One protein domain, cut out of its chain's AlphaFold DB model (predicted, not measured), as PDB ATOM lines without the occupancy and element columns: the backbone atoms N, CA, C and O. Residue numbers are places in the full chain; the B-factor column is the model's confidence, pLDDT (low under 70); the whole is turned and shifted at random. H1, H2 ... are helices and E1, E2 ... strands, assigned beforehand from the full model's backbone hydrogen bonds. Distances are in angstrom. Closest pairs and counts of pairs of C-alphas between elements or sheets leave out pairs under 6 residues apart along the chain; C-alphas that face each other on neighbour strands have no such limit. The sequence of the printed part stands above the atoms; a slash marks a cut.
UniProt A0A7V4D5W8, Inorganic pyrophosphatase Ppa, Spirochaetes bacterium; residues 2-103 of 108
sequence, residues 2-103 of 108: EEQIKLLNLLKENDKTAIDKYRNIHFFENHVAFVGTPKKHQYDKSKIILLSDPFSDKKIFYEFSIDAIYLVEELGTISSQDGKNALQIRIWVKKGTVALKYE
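This is residues 2 to 103 of the 108 residues of the protein "Inorganic pyrophosphatase Ppa" of Spirochaetes bacterium (UniProt A0A7V4D5W8). One strongly twisted sheet of six strands turns over at a sharp bend in E1, with the long hairpin of E4 and E5 on one side of the bend and the shorter E2, E3 and E6 on the other. H1 packs over one face; the small helices H2 and H3 sit at one end of the domain and graze the sheet. The 102 printed residues run H1 H2 H3 E1 E2 E3 E4 E5 E6; the antiparallel sheet has the order E4 E5 E1 E2 E3 E6. The class is mixed, in two layers, H1 on one face of the sheet; the whole is compact, radius of gyration of the C-alphas 13.7 A, yet elongated, 42 by 25 by 23 A.

E1, residues 31 to 40, bends by 84 degrees at residue 37. Its residues 31 to 36 pair with E5, residues 85 to 94 (N 34 to O 91, 2.9 A), and 37 to 40 with E2, residues 47 to 51 (N 39 to O 49, 2.8 A). E5 forms a hairpin with edge strand E4, residues 69 to 79 (N 73 to O 90, 2.8 A). E3, residues 61 to 65, completes the meander E1 E2 E3, each strand the antiparallel neighbour of the one before (N 50 to O 62, 2.8 A), and neighbours edge strand E6, residues 100 to 102 (N 63 to O 100, 2.9 A). H1, residues 2 to 11, is over E1 at a height of 8.0 A over the sheet, only just slantwise at 30.1 degrees on the local plane; the closest C-alphas are those of Gln 4 and Pro 38, 6.4 A. H2, residues 18 to 23, and H3, residues 27 to 30, only graze the sheet and are close but not clearly touching, Lys 21 and Phe 27 having the closest C-alphas, 6.0 A. Every O i to N i+4 pair is within hydrogen-bond range in H1, 1 of 2 in H2; H3 is too short for one.

H1 begins at C-alpha 2 (208.655, 228.386, 256.735) and spans 14.4 A. E1 spans 22.4 A, E4 25.7 A and E5 29.2 A. E6 ends at C-alpha 102 (190.534, 245.822, 254.342).

The C-alphas farthest apart, of Ile 25 and Asp 82, are 42.3 A apart. The printed part has no cut and no long link. Mean pLDDT of the printed part is 86.5; residues 13 to 16 are under 70.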
ATOM      1  N   GLU A   2     209.071 229.789 256.917       78.56
ATOM      2  CA  GLU A   2     208.655 228.386 256.735       78.56
ATOM      3  C   GLU A   2     207.134 228.190 256.573       78.56
ATOM      4  O   GLU A   2     206.678 227.514 255.655       78.56
ATOM      5  N   GLU A   3     206.321 228.874 257.384       79.94
ATOM      6  CA  GLU A   3     204.862 228.795 257.259       79.94
ATOM      7  C   GLU A   3     204.325 229.340 255.923       79.94
ATOM      8  O   GLU A   3     203.364 228.799 255.376       79.94
ATOM      9  N   GLN A   4     204.940 230.395 255.385       78.38
ATOM     10  CA  GLN A   4     204.528 230.994 254.113       78.38
ATOM     11  C   GLN A   4     204.889 230.091 252.939       78.38
ATOM     12  O   GLN A   4     204.114 229.995 251.998       78.38
ATOM     13  N   ILE A   5     206.019 229.387 253.032       79.25
ATOM     14  CA  ILE A   5     206.429 228.372 252.059       79.25
ATOM     15  C   ILE A   5     205.448 227.195 252.090       79.25
ATOM     16  O   ILE A   5     204.964 226.764 251.046       79.25
ATOM     17  N   LYS A   6     205.069 226.721 253.284       81.94
ATOM     18  CA  LYS A   6     204.061 225.660 253.426       81.94
ATOM     19  C   LYS A   6     202.704 226.071 252.848       81.94
ATOM     20  O   LYS A   6     202.056 225.270 252.184       81.94
ATOM     21  N   LEU A   7     202.280 227.313 253.087       79.12
ATOM     22  CA  LEU A   7     201.056 227.862 252.502       79.12
ATOM     23  C   LEU A   7     201.165 227.988 250.979       79.12
ATOM     24  O   LEU A   7     200.229 227.636 250.277       79.12
ATOM     25  N   LEU A   8     202.302 228.449 250.462       80.25
ATOM     26  CA  LEU A   8     202.531 228.531 249.025       80.25
ATOM     27  C   LEU A   8     202.429 227.156 248.357       80.25
ATOM     28  O   LEU A   8     201.802 227.045 247.311       80.25
ATOM     29  N   ASN A   9     202.985 226.112 248.975       82.31
ATOM     30  CA  ASN A   9     202.871 224.748 248.462       82.31
ATOM     31  C   ASN A   9     201.414 224.266 248.427       82.31
ATOM     32  O   ASN A   9     201.020 223.672 247.433       82.31
ATOM     33  N   LEU A  10     200.608 224.602 249.443       80.50
ATOM     34  CA  LEU A  10     199.169 224.306 249.458       80.50
ATOM     35  C   LEU A  10     198.425 225.018 248.315       80.50
ATOM     36  O   LEU A  10     197.588 224.428 247.648       80.50
ATOM     37  N   LEU A  11     198.736 226.291 248.059       75.81
ATOM     38  CA  LEU A  11     198.100 227.041 246.967       75.81
ATOM     39  C   LEU A  11     198.506 226.537 245.577       75.81
ATOM     40  O   LEU A  11     197.774 226.734 244.609       75.81
ATOM     41  N   LYS A  12     199.693 225.933 245.470       74.25
ATOM     42  CA  LYS A  12     200.221 225.346 244.236       74.25
ATOM     43  C   LYS A  12     199.649 223.949 243.951       74.25
ATOM     44  O   LYS A  12     200.016 223.382 242.930       74.25
ATOM     45  N   GLU A  13     198.732 223.408 244.764       68.56
ATOM     46  CA  GLU A  13     198.094 222.089 244.546       68.56
ATOM     47  C   GLU A  13     197.164 222.012 243.308       68.56
ATOM     48  O   GLU A  13     196.388 221.076 243.164       68.56
ATOM     49  N   ASN A  14     197.262 222.954 242.366       58.16
ATOM     50  CA  ASN A  14     196.600 222.894 241.066       58.16
ATOM     51  C   ASN A  14     197.642 222.741 239.948       58.16
ATOM     52  O   ASN A  14     198.599 223.509 239.891       58.16
ATOM     53  N   ASP A  15     197.392 221.838 238.993       58.41
ATOM     54  CA  ASP A  15     198.246 221.514 237.827       58.41
ATOM     55  C   ASP A  15     198.506 222.681 236.842       58.41
ATOM     56  O   ASP A  15     199.035 222.486 235.748       58.41
ATOM     57  N   LYS A  16     198.102 223.910 237.178       68.69
ATOM     58  CA  LYS A  16     198.158 225.062 236.277       68.69
ATOM     59  C   LYS A  16     199.441 225.840 236.500       68.69
ATOM     60  O   LYS A  16     199.698 226.366 237.579       68.69
ATOM     61  N   THR A  17     200.226 225.949 235.442       71.06
ATOM     62  CA  THR A  17     201.520 226.626 235.436       71.06
ATOM     63  C   THR A  17     201.428 228.010 234.792       71.06
ATOM     64  O   THR A  17     200.444 228.365 234.136       71.06
ATOM     65  N   ALA A  18     202.502 228.796 234.909       71.56
ATOM     66  CA  ALA A  18     202.628 230.068 234.198       71.56
ATOM     67  C   ALA A  18     202.510 229.914 232.666       71.56
ATOM     68  O   ALA A  18     202.086 230.850 231.995       71.56
ATOM     69  N   ILE A  19     202.830 228.739 232.106       72.31
ATOM     70  CA  ILE A  19     202.693 228.455 230.668       72.31
ATOM     71  C   ILE A  19     201.215 228.324 230.278       72.31
ATOM     72  O   ILE A  19     200.807 228.830 229.232       72.31
ATOM     73  N   ASP A  20     200.386 227.712 231.126       74.69
ATOM     74  CA  ASP A  20     198.958 227.504 230.844       74.69
ATOM     75  C   ASP A  20     198.181 228.818 230.751       74.69
ATOM     76  O   ASP A  20     197.212 228.934 229.999       74.69
ATOM     77  N   LYS A  21     198.669 229.850 231.439       76.94
ATOM     78  CA  LYS A  21     198.185 231.223 231.303       76.94
ATOM     79  C   LYS A  21     198.378 231.794 229.894       76.94
ATOM     80  O   LYS A  21     197.490 232.493 229.424       76.94
ATOM     81  N   TYR A  22     199.482 231.493 229.212       77.81
ATOM     82  CA  TYR A  22     199.720 231.957 227.836       77.81
ATOM     83  C   TYR A  22     199.017 231.093 226.783       77.81
ATOM     84  O   TYR A  22     198.753 231.567 225.681       77.81
ATOM     85  N   ARG A  23     198.680 229.841 227.115       80.69
ATOM     86  CA  ARG A  23     197.870 228.967 226.247       80.69
ATOM     87  C   ARG A  23     196.407 229.402 226.179       80.69
ATOM     88  O   ARG A  23     195.742 229.163 225.176       80.69
ATOM     89  N   ASN A  24     195.901 230.036 227.234       82.25
ATOM     90  CA  ASN A  24     194.563 230.607 227.250       82.25
ATOM     91  C   ASN A  24     194.604 232.067 226.770       82.25
ATOM     92  O   ASN A  24     194.934 232.979 227.524       82.25
ATOM     93  N   ILE A  25     194.215 232.273 225.512       79.00
ATOM     94  CA  ILE A  25     194.223 233.574 224.825       79.00
ATOM     95  C   ILE A  25     193.472 234.690 225.571       79.00
ATOM     96  O   ILE A  25     193.894 235.840 225.522       79.00
ATOM     97  N   HIS A  26     192.421 234.359 226.329       87.81
ATOM     98  CA  HIS A  26     191.609 235.332 227.071       87.81
ATOM     99  C   HIS A  26     191.923 235.343 228.571       87.81
ATOM    100  O   HIS A  26     191.150 235.870 229.377       87.81
ATOM    101  N   PHE A  27     193.031 234.735 229.001       88.88
ATOM    102  CA  PHE A  27     193.346 234.608 230.420       88.88
ATOM    103  C   PHE A  27     193.422 235.971 231.111       88.88
ATOM    104  O   PHE A  27     192.747 236.195 232.116       88.88
ATOM    105  N   PHE A  28     194.209 236.884 230.544       89.00
ATOM    106  CA  PHE A  28     194.439 238.225 231.083       89.00
ATOM    107  C   PHE A  28     193.195 239.119 231.008       89.00
ATOM    108  O   PHE A  28     193.038 240.039 231.806       89.00
ATOM    109  N   GLU A  29     192.286 238.835 230.077       91.62
ATOM    110  CA  GLU A  29     191.008 239.539 229.967       91.62
ATOM    111  C   GLU A  29     190.041 239.107 231.068       91.62
ATOM    112  O   GLU A  29     189.277 239.930 231.572       91.62
ATOM    113  N   ASN A  30     190.109 237.842 231.486       92.44
ATOM    114  CA  ASN A  30     189.178 237.237 232.434       92.44
ATOM    115  C   ASN A  30     189.696 237.161 233.874       92.44
ATOM    116  O   ASN A  30     188.916 236.836 234.768       92.44
ATOM    117  N   HIS A  31     190.975 237.450 234.119       94.25
ATOM    118  CA  HIS A  31     191.589 237.365 235.446       94.25
ATOM    119  C   HIS A  31     192.256 238.679 235.844       94.25
ATOM    120  O   HIS A  31     192.684 239.467 235.003       94.25
ATOM    121  N   VAL A  32     192.355 238.899 237.150       95.00
ATOM    122  CA  VAL A  32     193.058 240.028 237.756       95.00
ATOM    123  C   VAL A  32     194.179 239.484 238.629       95.00
ATOM    124  O   VAL A  32     193.994 238.511 239.363       95.00
ATOM    125  N   ALA A  33     195.348 240.106 238.518       94.38
ATOM    126  CA  ALA A  33     196.502 239.785 239.337       94.38
ATOM    127  C   ALA A  33     196.483 240.577 240.645       94.38
ATOM    128  O   ALA A  33     196.301 241.794 240.632       94.38
ATOM    129  N   PHE A  34     196.781 239.896 241.746       94.62
ATOM    130  CA  PHE A  34     197.064 240.517 243.034       94.62
ATOM    131  C   PHE A  34     198.448 240.084 243.497       94.62
ATOM    132  O   PHE A  34     198.768 238.895 243.493       94.62
ATOM    133  N   VAL A  35     199.279 241.055 243.870       93.06
ATOM    134  CA  VAL A  35     200.639 240.821 244.362       93.06
ATOM    135  C   VAL A  35     200.681 241.127 245.848       93.06
ATOM    136  O   VAL A  35     200.092 242.110 246.295       93.06
ATOM    137  N   GLY A  36     201.376 240.283 246.602       93.19
ATOM    138  CA  GLY A  36     201.579 240.526 248.017       93.19
ATOM    139  C   GLY A  36     202.189 239.353 248.765       93.19
ATOM    140  O   GLY A  36     202.610 238.352 248.182       93.19
ATOM    141  N   THR A  37     202.222 239.482 250.083       92.81
ATOM    142  CA  THR A  37     202.711 238.460 250.997       92.81
ATOM    143  C   THR A  37     201.554 237.609 251.519       92.81
ATOM    144  O   THR A  37     200.631 238.152 252.134       92.81
ATOM    145  N   PRO A  38     201.597 236.278 251.334       93.06
ATOM    146  CA  PRO A  38     200.526 235.400 251.775       93.06
ATOM    147  C   PRO A  38     200.577 235.169 253.289       93.06
ATOM    148  O   PRO A  38     201.652 235.021 253.894       93.06
ATOM    149  N   LYS A  39     199.394 235.095 253.901       91.69
ATOM    150  CA  LYS A  39     199.153 234.723 255.299       91.69
ATOM    151  C   LYS A  39     197.920 233.830 255.389       91.69
ATOM    152  O   LYS A  39     196.940 234.041 254.682       91.69
ATOM    153  N   LYS A  40     197.944 232.850 256.294       87.00
ATOM    154  CA  LYS A  40     196.749 232.057 256.592       87.00
ATOM    155  C   LYS A  40     195.712 232.925 257.286       87.00
ATOM    156  O   LYS A  40     196.063 233.739 258.142       87.00
ATOM    157  N   HIS A  41     194.447 232.701 256.961       89.44
ATOM    158  CA  HIS A  41     193.365 233.221 257.776       89.44
ATOM    159  C   HIS A  41     193.312 232.441 259.105       89.44
ATOM    160  O   HIS A  41     193.454 231.217 259.127       89.44
ATOM    161  N   GLN A  42     193.172 233.150 260.231       84.75
ATOM    162  CA  GLN A  42     193.353 232.570 261.573       84.75
ATOM    163  C   GLN A  42     192.265 231.555 261.947       84.75
ATOM    164  O   GLN A  42     192.542 230.584 262.648       84.75
ATOM    165  N   TYR A  43     191.042 231.765 261.454       88.06
ATOM    166  CA  TYR A  43     189.859 230.989 261.845       88.06
ATOM    167  C   TYR A  43     189.277 230.136 260.715       88.06
ATOM    168  O   TYR A  43     188.486 229.236 260.970       88.06
ATOM    169  N   ASP A  44     189.671 230.399 259.470       89.88
ATOM    170  CA  ASP A  44     189.050 229.805 258.284       89.88
ATOM    171  C   ASP A  44     190.137 229.304 257.342       89.88
ATOM    172  O   ASP A  44     190.789 230.073 256.645       89.88
ATOM    173  N   LYS A  45     190.354 227.991 257.341       88.44
ATOM    174  CA  LYS A  45     191.415 227.363 256.546       88.44
ATOM    175  C   LYS A  45     191.114 227.358 255.046       88.44
ATOM    176  O   LYS A  45     192.024 227.065 254.278       88.44
ATOM    177  N   SER A  46     189.882 227.668 254.638       90.25
ATOM    178  CA  SER A  46     189.499 227.782 253.226       90.25
ATOM    179  C   SER A  46     189.869 229.138 252.620       90.25
ATOM    180  O   SER A  46     189.696 229.345 251.421       90.25
ATOM    181  N   LYS A  47     190.413 230.054 253.431       92.62
ATOM    182  CA  LYS A  47     190.721 231.423 253.034       92.62
ATOM    183  C   LYS A  47     192.184 231.784 253.229       92.62
ATOM    184  O   LYS A  47     192.892 231.270 254.100       92.62
ATOM    185  N   ILE A  48     192.618 232.753 252.437       93.75
ATOM    186  CA  ILE A  48     193.951 233.335 252.490       93.75
ATOM    187  C   ILE A  48     193.871 234.852 252.561       93.75
ATOM    188  O   ILE A  48     193.050 235.480 251.897       93.75
ATOM    189  N   ILE A  49     194.776 235.431 253.347       94.25
ATOM    190  CA  ILE A  49     195.000 236.868 253.414       94.25
ATOM    191  C   ILE A  49     196.255 237.199 252.602       94.25
ATOM    192  O   ILE A  49     197.310 236.589 252.791       94.25
ATOM    193  N   LEU A  50     196.156 238.186 251.719       94.19
ATOM    194  CA  LEU A  50     197.260 238.721 250.933       94.19
ATOM    195  C   LEU A  50     197.551 240.159 251.374       94.19
ATOM    196  O   LEU A  50     196.718 241.051 251.204       94.19
ATOM    197  N   LEU A  51     198.740 240.388 251.933       92.19
ATOM    198  CA  LEU A  51     199.221 241.731 252.264       92.19
ATOM    199  C   LEU A  51     199.881 242.361 251.043       92.19
ATOM    200  O   LEU A  51     200.913 241.866 250.602       92.19
ATOM    201  N   SER A  52     199.311 243.446 250.522       86.81
ATOM    202  CA  SER A  52     199.808 244.121 249.309       86.81
ATOM    203  C   SER A  52     201.257 244.612 249.422       86.81
ATOM    204  O   SER A  52     202.083 244.288 248.572       86.81
ATOM    205  N   ASP A  53     201.573 245.335 250.496       82.31
ATOM    206  CA  ASP A  53     202.921 245.784 250.826       82.31
ATOM    207  C   ASP A  53     203.205 245.489 252.311       82.31
ATOM    208  O   ASP A  53     202.575 246.080 253.192       82.31
ATOM    209  N   PRO A  54     204.107 244.542 252.622       74.75
ATOM    210  CA  PRO A  54     204.417 244.182 254.001       74.75
ATOM    211  C   PRO A  54     205.277 245.223 254.737       74.75
ATOM    212  O   PRO A  54     205.422 245.103 255.956       74.75
ATOM    213  N   PHE A  55     205.864 246.199 254.037       80.12
ATOM    214  CA  PHE A  55     206.798 247.176 254.607       80.12
ATOM    215  C   PHE A  55     206.292 248.622 254.557       80.12
ATOM    216  O   PHE A  55     206.871 249.472 255.224       80.12
ATOM    217  N   SER A  56     205.218 248.898 253.818       77.06
ATOM    218  CA  SER A  56     204.559 250.208 253.807       77.06
ATOM    219  C   SER A  56     203.609 250.410 254.992       77.06
ATOM    220  O   SER A  56     202.981 249.474 255.497       77.06
ATOM    221  N   ASP A  57     203.437 251.675 255.379       71.62
ATOM    222  CA  ASP A  57     202.410 252.109 256.329       71.62
ATOM    223  C   ASP A  57     200.992 251.975 255.756       71.62
ATOM    224  O   ASP A  57     200.027 251.782 256.502       71.62
ATOM    225  N   LYS A  58     200.845 251.999 254.422       74.25
ATOM    226  CA  LYS A  58     199.558 251.776 253.755       74.25
ATOM    227  C   LYS A  58     199.264 250.282 253.654       74.25
ATOM    228  O   LYS A  58     199.444 249.647 252.615       74.25
ATOM    229  N   LYS A  59     198.772 249.718 254.750       80.94
ATOM    230  CA  LYS A  59     198.471 248.288 254.838       80.94
ATOM    231  C   LYS A  59     197.115 247.973 254.211       80.94
ATOM    232  O   LYS A  59     196.101 248.020 254.892       80.94
ATOM    233  N   ILE A  60     197.089 247.633 252.923       90.50
ATOM    234  CA  ILE A  60     195.900 247.031 252.301       90.50
ATOM    235  C   ILE A  60     196.014 245.512 252.396       90.50
ATOM    236  O   ILE A  60     197.020 244.928 251.965       90.50
ATOM    237  N   PHE A  61     194.961 244.885 252.913       91.56
ATOM    238  CA  PHE A  61     194.828 243.436 252.993       91.56
ATOM    239  C   PHE A  61     193.689 242.991 252.090       91.56
ATOM    240  O   PHE A  61     192.617 243.598 252.091       91.56
ATOM    241  N   TYR A  62     193.909 241.909 251.362       94.81
ATOM    242  CA  TYR A  62     192.860 241.244 250.607       94.81
ATOM    243  C   TYR A  62     192.613 239.863 251.194       94.81
ATOM    244  O   TYR A  62     193.567 239.163 251.523       94.81
ATOM    245  N   GLU A  63     191.356 239.460 251.301       95.25
ATOM    246  CA  GLU A  63     190.979 238.099 251.667       95.25
ATOM    247  C   GLU A  63     190.283 237.430 250.492       95.25
ATOM    248  O   GLU A  63     189.312 237.951 249.936       95.25
ATOM    249  N   PHE A  64     190.796 236.256 250.139       95.25
ATOM    250  CA  PHE A  64     190.284 235.425 249.063       95.25
ATOM    251  C   PHE A  64     189.948 234.042 249.604       95.25
ATOM    252  O   PHE A  64     190.660 233.505 250.454       95.25
ATOM    253  N   SER A  65     188.894 233.446 249.057       93.31
ATOM    254  CA  SER A  65     188.710 232.004 249.157       93.31
ATOM    255  C   SER A  65     189.762 231.298 248.295       93.31
ATOM    256  O   SER A  65     190.114 231.785 247.217       93.31
ATOM    257  N   ILE A  66     190.313 230.184 248.777       90.56
ATOM    258  CA  ILE A  66     191.393 229.455 248.095       90.56
ATOM    259  C   ILE A  66     190.908 228.887 246.754       90.56
ATOM    260  O   ILE A  66     191.641 228.938 245.772       90.56
ATOM    261  N   ASP A  67     189.661 228.420 246.689       90.31
ATOM    262  CA  ASP A  67     189.021 227.898 245.470       90.31
ATOM    263  C   ASP A  67     188.876 228.946 244.349       90.31
ATOM    264  O   ASP A  67     188.816 228.604 243.167       90.31
ATOM    265  N   ALA A  68     188.865 230.230 244.702       89.44
ATOM    266  CA  ALA A  68     188.788 231.327 243.752       89.44
ATOM    267  C   ALA A  68     190.138 231.669 243.100       89.44
ATOM    268  O   ALA A  68     190.183 232.429 242.122       89.44
ATOM    269  N   ILE A  69     191.239 231.140 243.638       91.25
ATOM    270  CA  ILE A  69     192.587 231.382 243.133       91.25
ATOM    271  C   ILE A  69     192.874 230.401 242.002       91.25
ATOM    272  O   ILE A  69     192.971 229.193 242.196       91.25
ATOM    273  N   TYR A  70     193.039 230.937 240.797       90.44
ATOM    274  CA  TYR A  70     193.233 230.127 239.601       90.44
ATOM    275  C   TYR A  70     194.694 229.711 239.395       90.44
ATOM    276  O   TYR A  70     194.970 228.610 238.923       90.44
ATOM    277  N   LEU A  71     195.625 230.621 239.688       90.38
ATOM    278  CA  LEU A  71     197.063 230.422 239.507       90.38
ATOM    279  C   LEU A  71     197.825 231.203 240.577       90.38
ATOM    280  O   LEU A  71     197.464 232.343 240.882       90.38
ATOM    281  N   VAL A  72     198.912 230.614 241.081       91.06
ATOM    282  CA  VAL A  72     199.853 231.266 241.996       91.06
ATOM    283  C   VAL A  72     201.264 231.231 241.422       91.06
ATOM    284  O   VAL A  72     201.780 230.176 241.066       91.06
ATOM    285  N   GLU A  73     201.903 232.395 241.358       90.56
ATOM    286  CA  GLU A  73     203.288 232.579 240.937       90.56
ATOM    287  C   GLU A  73     204.121 233.035 242.140       90.56
ATOM    288  O   GLU A  73     203.744 233.952 242.869       90.56
ATOM    289  N   GLU A  74     205.274 232.410 242.347       90.38
ATOM    290  CA  GLU A  74     206.251 232.855 243.338       90.38
ATOM    291  C   GLU A  74     207.145 233.924 242.708       90.38
ATOM    292  O   GLU A  74     207.785 233.663 241.692       90.38
ATOM    293  N   LEU A  75     207.162 235.131 243.279       90.31
ATOM    294  CA  LEU A  75     207.972 236.241 242.761       90.31
ATOM    295  C   LEU A  75     209.333 236.350 243.461       90.31
ATOM    296  O   LEU A  75     210.237 236.996 242.939       90.31
ATOM    297  N   GLY A  76     209.478 235.716 244.626       90.31
ATOM    298  CA  GLY A  76     210.707 235.682 245.413       90.31
ATOM    299  C   GLY A  76     210.521 236.256 246.814       90.31
ATOM    300  O   GLY A  76     209.407 236.368 247.321       90.31
ATOM    301  N   THR A  77     211.631 236.605 247.459       90.31
ATOM    302  CA  THR A  77     211.637 237.222 248.792       90.31
ATOM    303  C   THR A  77     212.121 238.657 248.681       90.31
ATOM    304  O   THR A  77     213.153 238.913 248.067       90.31
ATOM    305  N   ILE A  78     211.384 239.581 249.289       88.62
ATOM    306  CA  ILE A  78     211.772 240.987 249.412       88.62
ATOM    307  C   ILE A  78     212.316 241.261 250.814       88.62
ATOM    308  O   ILE A  78     211.849 240.673 251.794       88.62
ATOM    309  N   SER A  79     213.281 242.175 250.898       88.06
ATOM    310  CA  SER A  79     213.952 242.560 252.140       88.06
ATOM    311  C   SER A  79     213.774 244.053 252.402       88.06
ATOM    312  O   SER A  79     213.934 244.869 251.498       88.06
ATOM    313  N   SER A  80     213.448 244.409 253.641       85.38
ATOM    314  CA  SER A  80     213.435 245.791 254.127       85.38
ATOM    315  C   SER A  80     214.831 246.218 254.594       85.38
ATOM    316  O   SER A  80     215.666 245.373 254.924       85.38
ATOM    317  N   GLN A  81     215.062 247.532 254.675       83.06
ATOM    318  CA  GLN A  81     216.286 248.130 255.224       83.06
ATOM    319  C   GLN A  81     216.575 247.664 256.663       83.06
ATOM    320  O   GLN A  81     217.735 247.492 257.022       83.06
ATOM    321  N   ASP A  82     215.535 247.344 257.441       84.44
ATOM    322  CA  ASP A  82     215.658 246.823 258.813       84.44
ATOM    323  C   ASP A  82     215.991 245.315 258.874       84.44
ATOM    324  O   ASP A  82     215.869 244.685 259.925       84.44
ATOM    325  N   GLY A  83     216.307 244.679 257.740       83.81
ATOM    326  CA  GLY A  83     216.612 243.245 257.664       83.81
ATOM    327  C   GLY A  83     215.391 242.319 257.748       83.81
ATOM    328  O   GLY A  83     215.540 241.103 257.884       83.81
ATOM    329  N   LYS A  84     214.167 242.856 257.658       85.00
ATOM    330  CA  LYS A  84     212.937 242.045 257.605       85.00
ATOM    331  C   LYS A  84     212.760 241.449 256.214       85.00
ATOM    332  O   LYS A  84     212.852 242.170 255.229       85.00
ATOM    333  N   ASN A  85     212.408 240.168 256.145       88.81
ATOM    334  CA  ASN A  85     212.176 239.453 254.890       88.81
ATOM    335  C   ASN A  85     210.708 239.040 254.750       88.81
ATOM    336  O   ASN A  85     210.094 238.578 255.718       88.81
ATOM    337  N   ALA A  86     210.163 239.148 253.541       89.00
ATOM    338  CA  ALA A  86     208.806 238.719 253.228       89.00
ATOM    339  C   ALA A  86     208.749 238.007 251.872       89.00
ATOM    340  O   ALA A  86     209.242 238.516 250.869       89.00
ATOM    341  N   LEU A  87     208.118 236.829 251.842       90.94
ATOM    342  CA  LEU A  87     207.792 236.143 250.592       90.94
ATOM    343  C   LEU A  87     206.766 236.975 249.816       90.94
ATOM    344  O   LEU A  87     205.756 237.394 250.389       90.94
ATOM    345  N   GLN A  88     207.003 237.174 248.526       92.38
ATOM    346  CA  GLN A  88     206.082 237.834 247.616       92.38
ATOM    347  C   GLN A  88     205.576 236.832 246.579       92.38
ATOM    348  O   GLN A  88     206.343 236.104 245.944       92.38
ATOM    349  N   ILE A  89     204.261 236.799 246.411       93.06
ATOM    350  CA  ILE A  89     203.585 235.970 245.419       93.06
ATOM    351  C   ILE A  89     202.688 236.844 244.554       93.06
ATOM    352  O   ILE A  89     202.286 237.941 244.955       93.06
ATOM    353  N   ARG A  90     202.328 236.327 243.385       93.12
ATOM    354  CA  ARG A  90     201.205 236.816 242.597       93.12
ATOM    355  C   ARG A  90     200.138 235.742 242.545       93.12
ATOM    356  O   ARG A  90     200.428 234.608 242.184       93.12
ATOM    357  N   ILE A  91     198.905 236.110 242.845       93.69
ATOM    358  CA  ILE A  91     197.742 235.260 242.614       93.69
ATOM    359  C   ILE A  91     196.923 235.824 241.457       93.69
ATOM    360  O   ILE A  91     196.828 237.042 241.289       93.69
ATOM    361  N   TRP A  92     196.332 234.939 240.665       94.69
ATOM    362  CA  TRP A  92     195.404 235.289 239.597       94.69
ATOM    363  C   TRP A  92     194.008 234.822 239.975       94.69
ATOM    364  O   TRP A  92     193.785 233.635 240.208       94.69
ATOM    365  N   VAL A  93     193.072 235.764 240.022       94.19
ATOM    366  CA  VAL A  93     191.686 235.528 240.436       94.19
ATOM    367  C   VAL A  93     190.765 235.886 239.279       94.19
ATOM    368  O   VAL A  93     190.991 236.881 238.587       94.19
ATOM    369  N   LYS A  94     189.736 235.072 239.034       92.62
ATOM    370  CA  LYS A  94     188.757 235.327 237.969       92.62
ATOM    371  C   LYS A  94     187.975 236.620 238.249       92.62
ATOM    372  O   LYS A  94     187.591 236.896 239.382       92.62
ATOM    373  N   LYS A  95     187.716 237.420 237.214       93.56
ATOM    374  CA  LYS A  95     186.845 238.600 237.304       93.56
ATOM    375  C   LYS A  95     185.424 238.185 237.697       93.56
ATOM    376  O   LYS A  95     184.919 237.169 237.228       93.56
ATOM    377  N   GLY A  96     184.789 238.991 238.544       93.00
ATOM    378  CA  GLY A  96     183.459 238.713 239.096       93.00
ATOM    379  C   GLY A  96     183.463 237.864 240.371       93.00
ATOM    380  O   GLY A  96     182.418 237.722 240.997       93.00
ATOM    381  N   THR A  97     184.617 237.338 240.795       94.50
ATOM    382  CA  THR A  97     184.772 236.699 242.107       94.50
ATOM    383  C   THR A  97     184.637 237.727 243.231       94.50
ATOM    384  O   THR A  97     185.245 238.797 243.181       94.50
ATOM    385  N   VAL A  98     183.891 237.371 244.279       94.69
ATOM    386  CA  VAL A  98     183.781 238.161 245.511       94.69
ATOM    387  C   VAL A  98     185.011 237.944 246.396       94.69
ATOM    388  O   VAL A  98     185.395 236.812 246.678       94.69
ATOM    389  N   ALA A  99     185.611 239.039 246.855       95.06
ATOM    390  CA  ALA A  99     186.733 239.062 247.790       95.06
ATOM    391  C   ALA A  99     186.558 240.231 248.767       95.06
ATOM    392  O   ALA A  99     185.839 241.188 248.462       95.06
ATOM    393  N   LEU A 100     187.219 240.177 249.924       95.00
ATOM    394  CA  LEU A 100     187.204 241.283 250.884       95.00
ATOM    395  C   LEU A 100     188.478 242.113 250.762       95.00
ATOM    396  O   LEU A 100     189.568 241.583 250.544       95.00
ATOM    397  N   LYS A 101     188.328 243.426 250.922       94.38
ATOM    398  CA  LYS A 101     189.423 244.391 250.986       94.38
ATOM    399  C   LYS A 101     189.330 245.123 252.318       94.38
ATOM    400  O   LYS A 101     188.295 245.709 252.620       94.38
ATOM    401  N   TYR A 102     190.417 245.113 253.075       92.12
ATOM    402  CA  TYR A 102     190.534 245.822 254.342       92.12
ATOM    403  C   TYR A 102     191.511 246.983 254.186       92.12
ATOM    404  O   TYR A 102     192.641 246.794 253.723       92.12
ATOM    405  N   GLU A 103     191.075 248.170 254.597       91.38
ATOM    406  CA  GLU A 103     191.895 249.377 254.647       91.38
ATOM    407  C   GLU A 103     191.791 249.984 256.053       91.38
ATOM    408  O   GLU A 103     190.681 250.271 256.506       91.38
TER     409      GLU A 103